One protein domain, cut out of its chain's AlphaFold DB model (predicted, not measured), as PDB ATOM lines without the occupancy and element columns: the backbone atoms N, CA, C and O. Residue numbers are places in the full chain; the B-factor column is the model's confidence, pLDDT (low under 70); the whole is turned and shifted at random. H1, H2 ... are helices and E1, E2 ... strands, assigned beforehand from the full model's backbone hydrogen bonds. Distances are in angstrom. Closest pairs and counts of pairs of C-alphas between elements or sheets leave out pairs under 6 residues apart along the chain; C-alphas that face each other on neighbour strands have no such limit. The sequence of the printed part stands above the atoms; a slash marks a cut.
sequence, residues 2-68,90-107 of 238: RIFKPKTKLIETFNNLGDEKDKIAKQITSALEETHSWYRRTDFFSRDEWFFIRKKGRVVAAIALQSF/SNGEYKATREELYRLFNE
ATOM      1  N   ARG A   2      -3.936  38.196 -53.135       37.53
ATOM      2  CA  ARG A   2      -5.302  38.372 -52.603       37.53
ATOM      3  C   ARG A   2      -5.808  37.006 -52.150       37.53
ATOM      4  O   ARG A   2      -6.052  36.141 -52.982       37.53
ATOM      5  N   ILE A   3      -5.928  36.812 -50.840       41.31
ATOM      6  CA  ILE A   3      -6.544  35.618 -50.260       41.31
ATOM      7  C   ILE A   3      -8.027  35.663 -50.639       41.31
ATOM      8  O   ILE A   3      -8.781  36.495 -50.132       41.31
ATOM      9  N   PHE A   4      -8.439  34.803 -51.571       39.94
ATOM     10  CA  PHE A   4      -9.848  34.541 -51.844       39.94
ATOM     11  C   PHE A   4     -10.438  33.921 -50.572       39.94
ATOM     12  O   PHE A   4     -10.235  32.740 -50.305       39.94
ATOM     13  N   LYS A   5     -11.131  34.715 -49.748       40.19
ATOM     14  CA  LYS A   5     -11.989  34.142 -48.707       40.19
ATOM     15  C   LYS A   5     -13.148  33.450 -49.431       40.19
ATOM     16  O   LYS A   5     -13.854  34.132 -50.181       40.19
ATOM     17  N   PRO A   6     -13.349  32.132 -49.260       46.94
ATOM     18  CA  PRO A   6     -14.534  31.470 -49.787       46.94
ATOM     19  C   PRO A   6     -15.769  32.223 -49.290       46.94
ATOM     20  O   PRO A   6     -15.805  32.639 -48.130       46.94
ATOM     21  N   LYS A   7     -16.777  32.423 -50.150       51.47
ATOM     22  CA  LYS A   7     -18.080  32.916 -49.688       51.47
ATOM     23  C   LYS A   7     -18.553  31.966 -48.590       51.47
ATOM     24  O   LYS A   7     -18.768  30.787 -48.862       51.47
ATOM     25  N   THR A   8     -18.673  32.469 -47.367       61.41
ATOM     26  CA  THR A   8     -19.204  31.710 -46.234       61.41
ATOM     27  C   THR A   8     -20.560  31.141 -46.630       61.41
ATOM     28  O   THR A   8     -21.440  31.875 -47.088       61.41
ATOM     29  N   LYS A   9     -20.702  29.817 -46.524       76.19
ATOM     30  CA  LYS A   9     -21.961  29.132 -46.814       76.19
ATOM     31  C   LYS A   9     -23.008  29.665 -45.831       76.19
ATOM     32  O   LYS A   9     -22.753  29.710 -44.638       76.19
ATOM     33  N   LEU A  10     -24.159  30.103 -46.344       86.94
ATOM     34  CA  LEU A  10     -25.232  30.679 -45.522       86.94
ATOM     35  C   LEU A  10     -25.790  29.670 -44.505       86.94
ATOM     36  O   LEU A  10     -26.128  30.050 -43.390       86.94
ATOM     37  N   ILE A  11     -25.900  28.406 -44.927       93.44
ATOM     38  CA  ILE A  11     -26.312  27.282 -44.087       93.44
ATOM     39  C   ILE A  11     -25.082  26.433 -43.799       93.44
ATOM     40  O   ILE A  11     -24.476  25.874 -44.721       93.44
ATOM     41  N   GLU A  12     -24.724  26.333 -42.531       92.88
ATOM     42  CA  GLU A  12     -23.642  25.485 -42.043       92.88
ATOM     43  C   GLU A  12     -24.220  24.174 -41.496       92.88
ATOM     44  O   GLU A  12     -25.376  24.122 -41.069       92.88
ATOM     45  N   THR A  13     -23.417  23.107 -41.537       93.88
ATOM     46  CA  THR A  13     -23.767  21.812 -40.942       93.88
ATOM     47  C   THR A  13     -22.786  21.471 -39.834       93.88
ATOM     48  O   THR A  13     -21.577  21.677 -39.979       93.88
ATOM     49  N   PHE A  14     -23.296  20.959 -38.722       93.38
ATOM     50  CA  PHE A  14     -22.508  20.786 -37.508       93.38
ATOM     51  C   PHE A  14     -21.400  19.750 -37.661       93.38
ATOM     52  O   PHE A  14     -20.278  19.993 -37.217       93.38
ATOM     53  N   ASN A  15     -21.652  18.639 -38.354       90.75
ATOM     54  CA  ASN A  15     -20.628  17.607 -38.532       90.75
ATOM     55  C   ASN A  15     -19.400  18.100 -39.314       90.75
ATOM     56  O   ASN A  15     -18.291  17.621 -39.064       90.75
ATOM     57  N   ASN A  16     -19.573  19.114 -40.170       89.62
ATOM     58  CA  ASN A  16     -18.506  19.725 -40.969       89.62
ATOM     59  C   ASN A  16     -17.736  20.837 -40.235       89.62
ATOM     60  O   ASN A  16     -16.806  21.410 -40.801       89.62
ATOM     61  N   LEU A  17     -18.107  21.163 -38.994       88.88
ATOM     62  CA  LEU A  17     -17.366  22.127 -38.185       88.88
ATOM     63  C   LEU A  17     -16.046  21.533 -37.660       88.88
ATOM     64  O   LEU A  17     -15.976  20.357 -37.292       88.88
ATOM     65  N   GLY A  18     -15.017  22.380 -37.586       88.00
ATOM     66  CA  GLY A  18     -13.761  22.108 -36.877       88.00
ATOM     67  C   GLY A  18     -13.837  22.559 -35.415       88.00
ATOM     68  O   GLY A  18     -14.770  22.204 -34.693       88.00
ATOM     69  N   ASP A  19     -12.896  23.405 -34.999       89.12
ATOM     70  CA  ASP A  19     -12.709  23.825 -33.599       89.12
ATOM     71  C   ASP A  19     -13.896  24.602 -32.994       89.12
ATOM     72  O   ASP A  19     -14.031  24.711 -31.777       89.12
ATOM     73  N   GLU A  20     -14.808  25.124 -33.820       90.00
ATOM     74  CA  GLU A  20     -15.985  25.867 -33.349       90.00
ATOM     75  C   GLU A  20     -17.144  24.972 -32.864       90.00
ATOM     76  O   GLU A  20     -18.139  25.501 -32.361       90.00
ATOM     77  N   LYS A  21     -17.041  23.637 -32.978       92.81
ATOM     78  CA  LYS A  21     -18.116  22.691 -32.609       92.81
ATOM     79  C   LYS A  21     -18.679  22.930 -31.211       92.81
ATOM     80  O   LYS A  21     -19.888  23.084 -31.061       92.81
ATOM     81  N   ASP A  22     -17.824  23.015 -30.195       93.19
ATOM     82  CA  ASP A  22     -18.278  23.199 -28.810       93.19
ATOM     83  C   ASP A  22     -19.037  24.523 -28.619       93.19
ATOM     84  O   ASP A  22     -20.091  24.567 -27.983       93.19
ATOM     85  N   LYS A  23     -18.542  25.599 -29.240       93.25
ATOM     86  CA  LYS A  23     -19.160  26.927 -29.183       93.25
ATOM     87  C   LYS A  23     -20.537  26.950 -29.849       93.25
ATOM     88  O   LYS A  23     -21.438  27.621 -29.346       93.25
ATOM     89  N   ILE A  24     -20.704  26.262 -30.979       93.69
ATOM     90  CA  ILE A  24     -21.999  26.164 -31.667       93.69
ATOM     91  C   ILE A  24     -22.966  25.273 -30.886       93.69
ATOM     92  O   ILE A  24     -24.107  25.679 -30.673       93.69
ATOM     93  N   ALA A  25     -22.501  24.125 -30.385       94.56
ATOM     94  CA  ALA A  25     -23.314  23.231 -29.562       94.56
ATOM     95  C   ALA A  25     -23.855  23.948 -28.319       94.56
ATOM     96  O   ALA A  25     -25.041  23.846 -28.022       94.56
ATOM     97  N   LYS A  26     -23.008  24.726 -27.628       93.94
ATOM     98  CA  LYS A  26     -23.421  25.555 -26.483       93.94
ATOM     99  C   LYS A  26     -24.511  26.558 -26.859       93.94
ATOM    100  O   LYS A  26     -25.525  26.602 -26.183       93.94
ATOM    101  N   GLN A  27     -24.338  27.309 -27.948       93.31
ATOM    102  CA  GLN A  27     -25.341  28.293 -28.382       93.31
ATOM    103  C   GLN A  27     -26.703  27.661 -28.684       93.31
ATOM    104  O   GLN A  27     -27.722  28.201 -28.272       93.31
ATOM    105  N   ILE A  28     -26.720  26.534 -29.401       94.12
ATOM    106  CA  ILE A  28     -27.970  25.853 -29.758       94.12
ATOM    107  C   ILE A  28     -28.614  25.223 -28.520       94.12
ATOM    108  O   ILE A  28     -29.810  25.384 -28.319       94.12
ATOM    109  N   THR A  29     -27.822  24.554 -27.675       94.19
ATOM    110  CA  THR A  29     -28.327  23.920 -26.447       94.19
ATOM    111  C   THR A  29     -28.936  24.960 -25.511       94.19
ATOM    112  O   THR A  29     -30.068  24.779 -25.094       94.19
ATOM    113  N   SER A  30     -28.252  26.081 -25.256       92.00
ATOM    114  CA  SER A  30     -28.798  27.136 -24.392       92.00
ATOM    115  C   SER A  30     -30.079  27.753 -24.957       92.00
ATOM    116  O   SER A  30     -31.009  28.006 -24.205       92.00
ATOM    117  N   ALA A  31     -30.169  27.942 -26.278       90.88
ATOM    118  CA  ALA A  31     -31.398  28.434 -26.899       90.88
ATOM    119  C   ALA A  31     -32.566  27.434 -26.798       90.88
ATOM    120  O   ALA A  31     -33.714  27.855 -26.721       90.88
ATOM    121  N   LEU A  32     -32.285  26.127 -26.799       90.81
ATOM    122  CA  LEU A  32     -33.290  25.077 -26.600       90.81
ATOM    123  C   LEU A  32     -33.676  24.905 -25.129       90.81
ATOM    124  O   LEU A  32     -34.831  24.623 -24.849       90.81
ATOM    125  N   GLU A  33     -32.752  25.101 -24.189       89.50
ATOM    126  CA  GLU A  33     -33.030  25.083 -22.743       89.50
ATOM    127  C   GLU A  33     -33.972  26.228 -22.329       89.50
ATOM    128  O   GLU A  33     -34.781  26.061 -21.418       89.50
ATOM    129  N   GLU A  34     -33.914  27.373 -23.023       84.12
ATOM    130  CA  GLU A  34     -34.852  28.488 -22.826       84.12
ATOM    131  C   GLU A  34     -36.291  28.140 -23.243       84.12
ATOM    132  O   GLU A  34     -37.235  28.672 -22.660       84.12
ATOM    133  N   THR A  35     -36.475  27.263 -24.238       77.31
ATOM    134  CA  THR A  35     -37.801  26.870 -24.755       77.31
ATOM    135  C   THR A  35     -38.290  25.527 -24.220       77.31
ATOM    136  O   THR A  35     -39.491  25.286 -24.179       77.31
ATOM    137  N   HIS A  36     -37.381  24.653 -23.793       77.94
ATOM    138  CA  HIS A  36     -37.661  23.316 -23.284       77.94
ATOM    139  C   HIS A  36     -36.827  23.091 -22.023       77.94
ATOM    140  O   HIS A  36     -35.661  22.701 -22.090       77.94
ATOM    141  N   SER A  37     -37.439  23.278 -20.853       64.44
ATOM    142  CA  SER A  37     -36.751  23.221 -19.550       64.44
ATOM    143  C   SER A  37     -36.072  21.878 -19.228       64.44
ATOM    144  O   SER A  37     -35.304  21.785 -18.272       64.44
ATOM    145  N   TRP A  38     -36.327  20.837 -20.028       77.06
ATOM    146  CA  TRP A  38     -35.786  19.486 -19.870       77.06
ATOM    147  C   TRP A  38     -34.728  19.126 -20.918       77.06
ATOM    148  O   TRP A  38     -34.165  18.033 -20.836       77.06
ATOM    149  N   TYR A  39     -34.459  20.003 -21.892       85.81
ATOM    150  CA  TYR A  39     -33.522  19.716 -22.972       85.81
ATOM    151  C   TYR A  39     -32.102  19.591 -22.432       85.81
ATOM    152  O   TYR A  39     -31.606  20.464 -21.724       85.81
ATOM    153  N   ARG A  40     -31.425  18.490 -22.761       86.38
ATOM    154  CA  ARG A  40     -30.067  18.219 -22.292       86.38
ATOM    155  C   ARG A  40     -29.079  18.355 -23.429       86.38
ATOM    156  O   ARG A  40     -29.325  17.997 -24.578       86.38
ATOM    157  N   ARG A  41     -27.851  18.711 -23.070       88.75
ATOM    158  CA  ARG A  41     -26.707  18.639 -23.985       88.75
ATOM    159  C   ARG A  41     -26.537  17.251 -24.628       88.75
ATOM    160  O   ARG A  41     -26.080  17.161 -25.762       88.75
ATOM    161  N   THR A  42     -26.897  16.170 -23.934       91.81
ATOM    162  CA  THR A  42     -26.885  14.810 -24.504       91.81
ATOM    163  C   THR A  42     -27.887  14.645 -25.643       91.81
ATOM    164  O   THR A  42     -27.587  13.938 -26.603       91.81
ATOM    165  N   ASP A  43     -29.028  15.335 -25.583       91.81
ATOM    166  CA  ASP A  43     -30.040  15.306 -26.640       91.81
ATOM    167  C   ASP A  43     -29.486  15.962 -27.905       91.81
ATOM    168  O   ASP A  43     -29.583  15.376 -28.983       91.81
ATOM    169  N   PHE A  44     -28.761  17.078 -27.762       94.62
ATOM    170  CA  PHE A  44     -28.076  17.735 -28.878       94.62
ATOM    171  C   PHE A  44     -27.142  16.788 -29.644       94.62
ATOM    172  O   PHE A  44     -27.205  16.709 -30.871       94.62
ATOM    173  N   PHE A  45     -26.291  16.047 -28.933       94.00
ATOM    174  CA  PHE A  45     -25.332  15.132 -29.563       94.00
ATOM    175  C   PHE A  45     -25.947  13.802 -30.023       94.00
ATOM    176  O   PHE A  45     -25.277  13.046 -30.720       94.00
ATOM    177  N   SER A  46     -27.201  13.516 -29.662       93.56
ATOM    178  CA  SER A  46     -27.922  12.330 -30.145       93.56
ATOM    179  C   SER A  46     -28.504  12.498 -31.553       93.56
ATOM    180  O   SER A  46     -28.935  11.517 -32.158       93.56
ATOM    181  N   ARG A  47     -28.544  13.733 -32.074       95.88
ATOM    182  CA  ARG A  47     -29.073  14.026 -33.411       95.88
ATOM    183  C   ARG A  47     -28.065  13.631 -34.487       95.88
ATOM    184  O   ARG A  47     -26.860  13.770 -34.293       95.88
ATOM    185  N   ASP A  48     -28.559  13.187 -35.641       96.12
ATOM    186  CA  ASP A  48     -27.691  12.728 -36.734       96.12
ATOM    187  C   ASP A  48     -26.956  13.890 -37.417       96.12
ATOM    188  O   ASP A  48     -25.799  13.763 -37.824       96.12
ATOM    189  N   GLU A  49     -27.626  15.033 -37.573       96.88
ATOM    190  CA  GLU A  49     -27.047  16.243 -38.156       96.88
ATOM    191  C   GLU A  49     -27.783  17.490 -37.661       96.88
ATOM    192  O   GLU A  49     -28.991  17.459 -37.420       96.88
ATOM    193  N   TRP A  50     -27.058  18.606 -37.589       97.75
ATOM    194  CA  TRP A  50     -27.630  19.925 -37.329       97.75
ATOM    195  C   TRP A  50     -27.350  20.865 -38.491       97.75
ATOM    196  O   TRP A  50     -26.228  20.936 -38.994       97.75
ATOM    197  N   PHE A  51     -28.358  21.650 -38.857       97.75
ATOM    198  CA  PHE A  51     -28.266  22.721 -39.840       97.75
ATOM    199  C   PHE A  51     -28.539  24.038 -39.134       97.75
ATOM    200  O   PHE A  51     -29.478  24.134 -38.347       97.75
ATOM    201  N   PHE A  52     -27.744  25.068 -39.405       96.75
ATOM    202  CA  PHE A  52     -27.935  26.352 -38.739       96.75
ATOM    203  C   PHE A  52     -27.464  27.531 -39.587       96.75
ATOM    204  O   PHE A  52     -26.669  27.397 -40.520       96.75
ATOM    205  N   ILE A  53     -27.979  28.707 -39.236       95.69
ATOM    206  CA  ILE A  53     -27.601  29.996 -39.812       95.69
ATOM    207  C   ILE A  53     -26.825  30.777 -38.760       95.69
ATOM    208  O   ILE A  53     -27.289  30.931 -37.625       95.69
ATOM    209  N   ARG A  54     -25.677  31.333 -39.157       91.81
ATOM    210  CA  ARG A  54     -24.895  32.254 -38.330       91.81
ATOM    211  C   ARG A  54     -24.905  33.665 -38.887       91.81
ATOM    212  O   ARG A  54     -24.688  33.892 -40.075       91.81
ATOM    213  N   LYS A  55     -25.065  34.636 -37.993       90.69
ATOM    214  CA  LYS A  55     -24.883  36.060 -38.283       90.69
ATOM    215  C   LYS A  55     -23.958  36.661 -37.242       90.69
ATOM    216  O   LYS A  55     -24.162  36.490 -36.046       90.69
ATOM    217  N   LYS A  56     -22.891  37.313 -37.715       87.38
ATOM    218  CA  LYS A  56     -21.838  37.905 -36.868       87.38
ATOM    219  C   LYS A  56     -21.342  36.953 -35.763       87.38
ATOM    220  O   LYS A  56     -21.167  37.338 -34.613       87.38
ATOM    221  N   GLY A  57     -21.142  35.681 -36.117       86.00
ATOM    222  CA  GLY A  57     -20.626  34.657 -35.204       86.00
ATOM    223  C   GLY A  57     -21.639  34.063 -34.219       86.00
ATOM    224  O   GLY A  57     -21.243  33.171 -33.466       86.00
ATOM    225  N   ARG A  58     -22.908  34.497 -34.244       89.62
ATOM    226  CA  ARG A  58     -24.000  33.957 -33.422       89.62
ATOM    227  C   ARG A  58     -24.956  33.107 -34.248       89.62
ATOM    228  O   ARG A  58     -25.267  33.480 -35.380       89.62
ATOM    229  N   VAL A  59     -25.424  31.996 -33.689       93.31
ATOM    230  CA  VAL A  59     -26.526  31.216 -34.266       93.31
ATOM    231  C   VAL A  59     -27.807  32.044 -34.171       93.31
ATOM    232  O   VAL A  59     -28.084  32.626 -33.128       93.31
ATOM    233  N   VAL A  60     -28.560  32.137 -35.269       94.69
ATOM    234  CA  VAL A  60     -29.859  32.845 -35.306       94.69
ATOM    235  C   VAL A  60     -31.031  31.918 -35.615       94.69
ATOM    236  O   VAL A  60     -32.172  32.239 -35.299       94.69
ATOM    237  N   ALA A  61     -30.761  30.765 -36.220       95.81
ATOM    238  CA  ALA A  61     -31.717  29.680 -36.378       95.81
ATOM    239  C   ALA A  61     -30.948  28.364 -36.485       95.81
ATOM    240  O   ALA A  61     -29.855  28.341 -37.063       95.81
ATOM    241  N   ALA A  62     -31.517  27.290 -35.956       96.50
ATOM    242  CA  ALA A  62     -30.959  25.951 -36.047       96.50
ATOM    243  C   ALA A  62     -32.074  24.912 -36.082       96.50
ATOM    244  O   ALA A  62     -33.205  25.187 -35.685       96.50
ATOM    245  N   ILE A  63     -31.751  23.740 -36.609       96.75
ATOM    246  CA  ILE A  63     -32.685  22.634 -36.744       96.75
ATOM    247  C   ILE A  63     -31.925  21.321 -36.857       96.75
ATOM    248  O   ILE A  63     -30.880  21.253 -37.517       96.75
ATOM    249  N   ALA A  64     -32.451  20.289 -36.213       97.50
ATOM    250  CA  ALA A  64     -31.874  18.963 -36.207       97.50
ATOM    251  C   ALA A  64     -32.585  18.028 -37.184       97.50
ATOM    252  O   ALA A  64     -33.764  18.181 -37.517       97.50
ATOM    253  N   LEU A  65     -31.836  17.022 -37.617       97.56
ATOM    254  CA  LEU A  65     -32.325  15.871 -38.353       97.56
ATOM    255  C   LEU A  65     -31.979  14.608 -37.555       97.56
ATOM    256  O   LEU A  65     -30.841  14.456 -37.106       97.56
ATOM    257  N   GLN A  66     -32.943  13.701 -37.403       96.38
ATOM    258  CA  GLN A  66     -32.766  12.469 -36.630       96.38
ATOM    259  C   GLN A  66     -33.471  11.277 -37.288       96.38
ATOM    260  O   GLN A  66     -34.566  11.407 -37.837       96.38
ATOM    261  N   SER A  67     -32.853  10.098 -37.228       96.19
ATOM    262  CA  SER A  67     -33.468   8.825 -37.591       96.19
ATOM    263  C   SER A  67     -34.652   8.580 -36.671       96.19
ATOM    264  O   SER A  67     -34.514   8.508 -35.453       96.19
ATOM    265  N   PHE A  68     -35.828   8.470 -37.274       95.94
ATOM    266  CA  PHE A  68     -37.081   8.445 -36.545       95.94
ATOM    267  C   PHE A  68     -37.654   7.038 -36.482       95.94
ATOM    268  O   PHE A  68     -37.924   6.499 -35.410       95.94
ATOM    269  N   SER A  90     -35.591  34.867 -32.168       73.19
ATOM    270  CA  SER A  90     -36.245  36.116 -32.562       73.19
ATOM    271  C   SER A  90     -35.914  37.307 -31.667       73.19
ATOM    272  O   SER A  90     -36.260  38.428 -32.032       73.19
ATOM    273  N   ASN A  91     -35.266  37.102 -30.521       70.94
ATOM    274  CA  ASN A  91     -35.022  38.160 -29.527       70.94
ATOM    275  C   ASN A  91     -33.617  38.781 -29.631       70.94
ATOM    276  O   ASN A  91     -33.257  39.648 -28.842       70.94
ATOM    277  N   GLY A  92     -32.823  38.366 -30.623       68.50
ATOM    278  CA  GLY A  92     -31.498  38.921 -30.892       68.50
ATOM    279  C   GLY A  92     -31.505  40.129 -31.835       68.50
ATOM    280  O   GLY A  92     -32.460  40.379 -32.569       68.50
ATOM    281  N   GLU A  93     -30.370  40.832 -31.868       76.94
ATOM    282  CA  GLU A  93     -30.069  41.920 -32.818       76.94
ATOM    283  C   GLU A  93     -30.176  41.462 -34.288       76.94
ATOM    284  O   GLU A  93     -30.512  42.237 -35.181       76.94
ATOM    285  N   TYR A  94     -29.927  40.173 -34.536       82.56
ATOM    286  CA  TYR A  94     -30.038  39.539 -35.843       82.56
ATOM    287  C   TYR A  94     -31.115  38.466 -35.805       82.56
ATOM    288  O   TYR A  94     -31.095  37.603 -34.934       82.56
ATOM    289  N   LYS A  95     -32.000  38.481 -36.803       88.75
ATOM    290  CA  LYS A  95     -33.033  37.456 -36.991       88.75
ATOM    291  C   LYS A  95     -32.838  36.756 -38.326       88.75
ATOM    292  O   LYS A  95     -32.360  37.369 -39.292       88.75
ATOM    293  N   ALA A  96     -33.196  35.478 -38.390       92.50
ATOM    294  CA  ALA A  96     -33.329  34.802 -39.669       92.50
ATOM    295  C   ALA A  96     -34.531  35.390 -40.422       92.50
ATOM    296  O   ALA A  96     -35.641  35.489 -39.902       92.50
ATOM    297  N   THR A  97     -34.294  35.818 -41.654       93.19
ATOM    298  CA  THR A  97     -35.353  36.204 -42.584       93.19
ATOM    299  C   THR A  97     -36.104  34.962 -43.056       93.19
ATOM    300  O   THR A  97     -35.564  33.854 -43.049       93.19
ATOM    301  N   ARG A  98     -37.335  35.137 -43.547       91.88
ATOM    302  CA  ARG A  98     -38.103  34.041 -44.156       91.88
ATOM    303  C   ARG A  98     -37.330  33.334 -45.274       91.88
ATOM    304  O   ARG A  98     -37.367  32.113 -45.347       91.88
ATOM    305  N   GLU A  99     -36.630  34.087 -46.120       94.25
ATOM    306  CA  GLU A  99     -35.817  33.530 -47.211       94.25
ATOM    307  C   GLU A  99     -34.664  32.666 -46.679       94.25
ATOM    308  O   GLU A  99     -34.370  31.603 -47.222       94.25
ATOM    309  N   GLU A 100     -34.018  33.076 -45.586       95.56
ATOM    310  CA  GLU A 100     -32.973  32.266 -44.954       95.56
ATOM    311  C   GLU A 100     -33.550  31.004 -44.309       95.56
ATOM    312  O   GLU A 100     -32.975  29.932 -44.480       95.56
ATOM    313  N   LEU A 101     -34.706  31.096 -43.644       95.69
ATOM    314  CA  LEU A 101     -35.409  29.921 -43.123       95.69
ATOM    315  C   LEU A 101     -35.814  28.972 -44.261       95.69
ATOM    316  O   LEU A 101     -35.609  27.766 -44.158       95.69
ATOM    317  N   TYR A 102     -36.308  29.496 -45.384       95.56
ATOM    318  CA  TYR A 102     -36.627  28.687 -46.564       95.56
ATOM    319  C   TYR A 102     -35.392  27.931 -47.058       95.56
ATOM    320  O   TYR A 102     -35.449  26.722 -47.284       95.56
ATOM    321  N   ARG A 103     -34.247  28.616 -47.153       96.19
ATOM    322  CA  ARG A 103     -32.970  27.993 -47.527       96.19
ATOM    323  C   ARG A 103     -32.500  26.956 -46.514       96.19
ATOM    324  O   ARG A 103     -31.973  25.934 -46.941       96.19
ATOM    325  N   LEU A 104     -32.707  27.189 -45.217       97.12
ATOM    326  CA  LEU A 104     -32.385  26.235 -44.156       97.12
ATOM    327  C   LEU A 104     -33.151  24.921 -44.361       97.12
ATOM    328  O   LEU A 104     -32.528  23.872 -44.511       97.12
ATOM    329  N   PHE A 105     -34.480  24.978 -44.474       96.69
ATOM    330  CA  PHE A 105     -35.292  23.780 -44.713       96.69
ATOM    331  C   PHE A 105     -35.004  23.134 -46.073       96.69
ATOM    332  O   PHE A 105     -34.945  21.908 -46.181       96.69
ATOM    333  N   ASN A 106     -34.767  23.930 -47.116       95.94
ATOM    334  CA  ASN A 106     -34.413  23.396 -48.427       95.94
ATOM    335  C   ASN A 106     -33.058  22.662 -48.408       95.94
ATOM    336  O   ASN A 106     -32.902  21.655 -49.097       95.94
ATOM    337  N   GLU A 107     -32.088  23.112 -47.606       96.56
ATOM    338  CA  GLU A 107     -30.806  22.417 -47.448       96.56
ATOM    339  C   GLU A 107     -30.981  21.050 -46.772       96.56
ATOM    340  O   GLU A 107     -30.370  20.083 -47.224       96.56
TER     341      GLU A 107
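Overview. This is residues 2 to 68 and 90 to 107 of the 238 residues of an uncharacterized protein of Candidatus Nanogingivalaceae bacterium (UniProt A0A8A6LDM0). A small sheet of three antiparallel strands has a helix packed on each face: H1 crosses one face, and H3 covers the other and runs along the strands. Short H2 packs on H1, E3 bends, and residues 2 to 7 stick out as a thin tail that adds to the length. The printed part has 85 residues, with three named helices and three named strands in the order E1 H1 H2 E2 E3 H3; the sheet's order is E1 - E2 - E3, and the class is mixed, helices and strands. The whole is compact, with a radius of gyration of the C-alphas of 13.5 A, yet elongated, spanning 48 by 27 by 24 A.

Arrangement. Start at residues 2 to 7, which stand free, and go on to edge strand E1, residues 11 to 13. Its antiparallel neighbour is the inner strand E2, residues 49 to 55, at 139 degrees; look for N 12 and O 52, 3.0 A apart. H1, residues 21 to 35, is on the sheet at a height of 9.3 A, over E3, residues 58 to 68. It runs across the strands, at 86 degrees to E3 on the local plane; their closest C-alphas are those of Gln 27 and Val 59, 6.7 A apart. With residues 25 to 29 alone it touches H2, residues 41 to 46, at a steep tilt of 69 degrees, only just short of about perpendicular, opposite ways; the closest C-alphas are those of Thr 29 and Arg 41, 6.0 A apart. H2 only grazes the sheet, with residues 44 to 46. E2 and the other edge strand, E3, form a hairpin, antiparallel at 168 degrees; N 51 and O 63 are 2.9 A apart, within hydrogen-bond range. E3 bends by 57 degrees at residue 61. The sheet is only just strongly twisted, with C-alphas up to 4.1 A off its best plane. H3, residues 98 to 107, is on the opposite face from H1, giving three layers, helices on both faces of a sheet. Its height over the sheet is 8.8 A, it lies over E2, and it runs along the strands, only just, at 28 degrees to E2 on the local plane; the closest C-alphas of H3 and E2 are those of Phe 51 and Leu 104, 6.9 A apart. H3 is apart from H1 and H2. In H2 and H3 every O i to N i+4 pair is within hydrogen-bond range; in H1, 10 of 11 are.

Along the chain. Find C-alpha 11 at (-26.312, 27.282, -44.087), where E1 begins, 6.8 A long. H1 runs 21.6 A, H2 8.9 A, E2 19.9 A and E3 28.8 A. H3 runs 14.1 A to C-alpha 107 at (-30.806, 22.417, -47.448).

Size, cuts and confidence. The C-alphas farthest apart, those of Arg 2 and Trp 38, are 48.6 A apart. Residues 69 to 89 are not printed; C-alphas 68 and 90 are 28.0 A apart across that cut. Of the links printed whole, none is long. Mean pLDDT of the printed part is 86.9; residues 2 to 8, 37 and 92 are under 70.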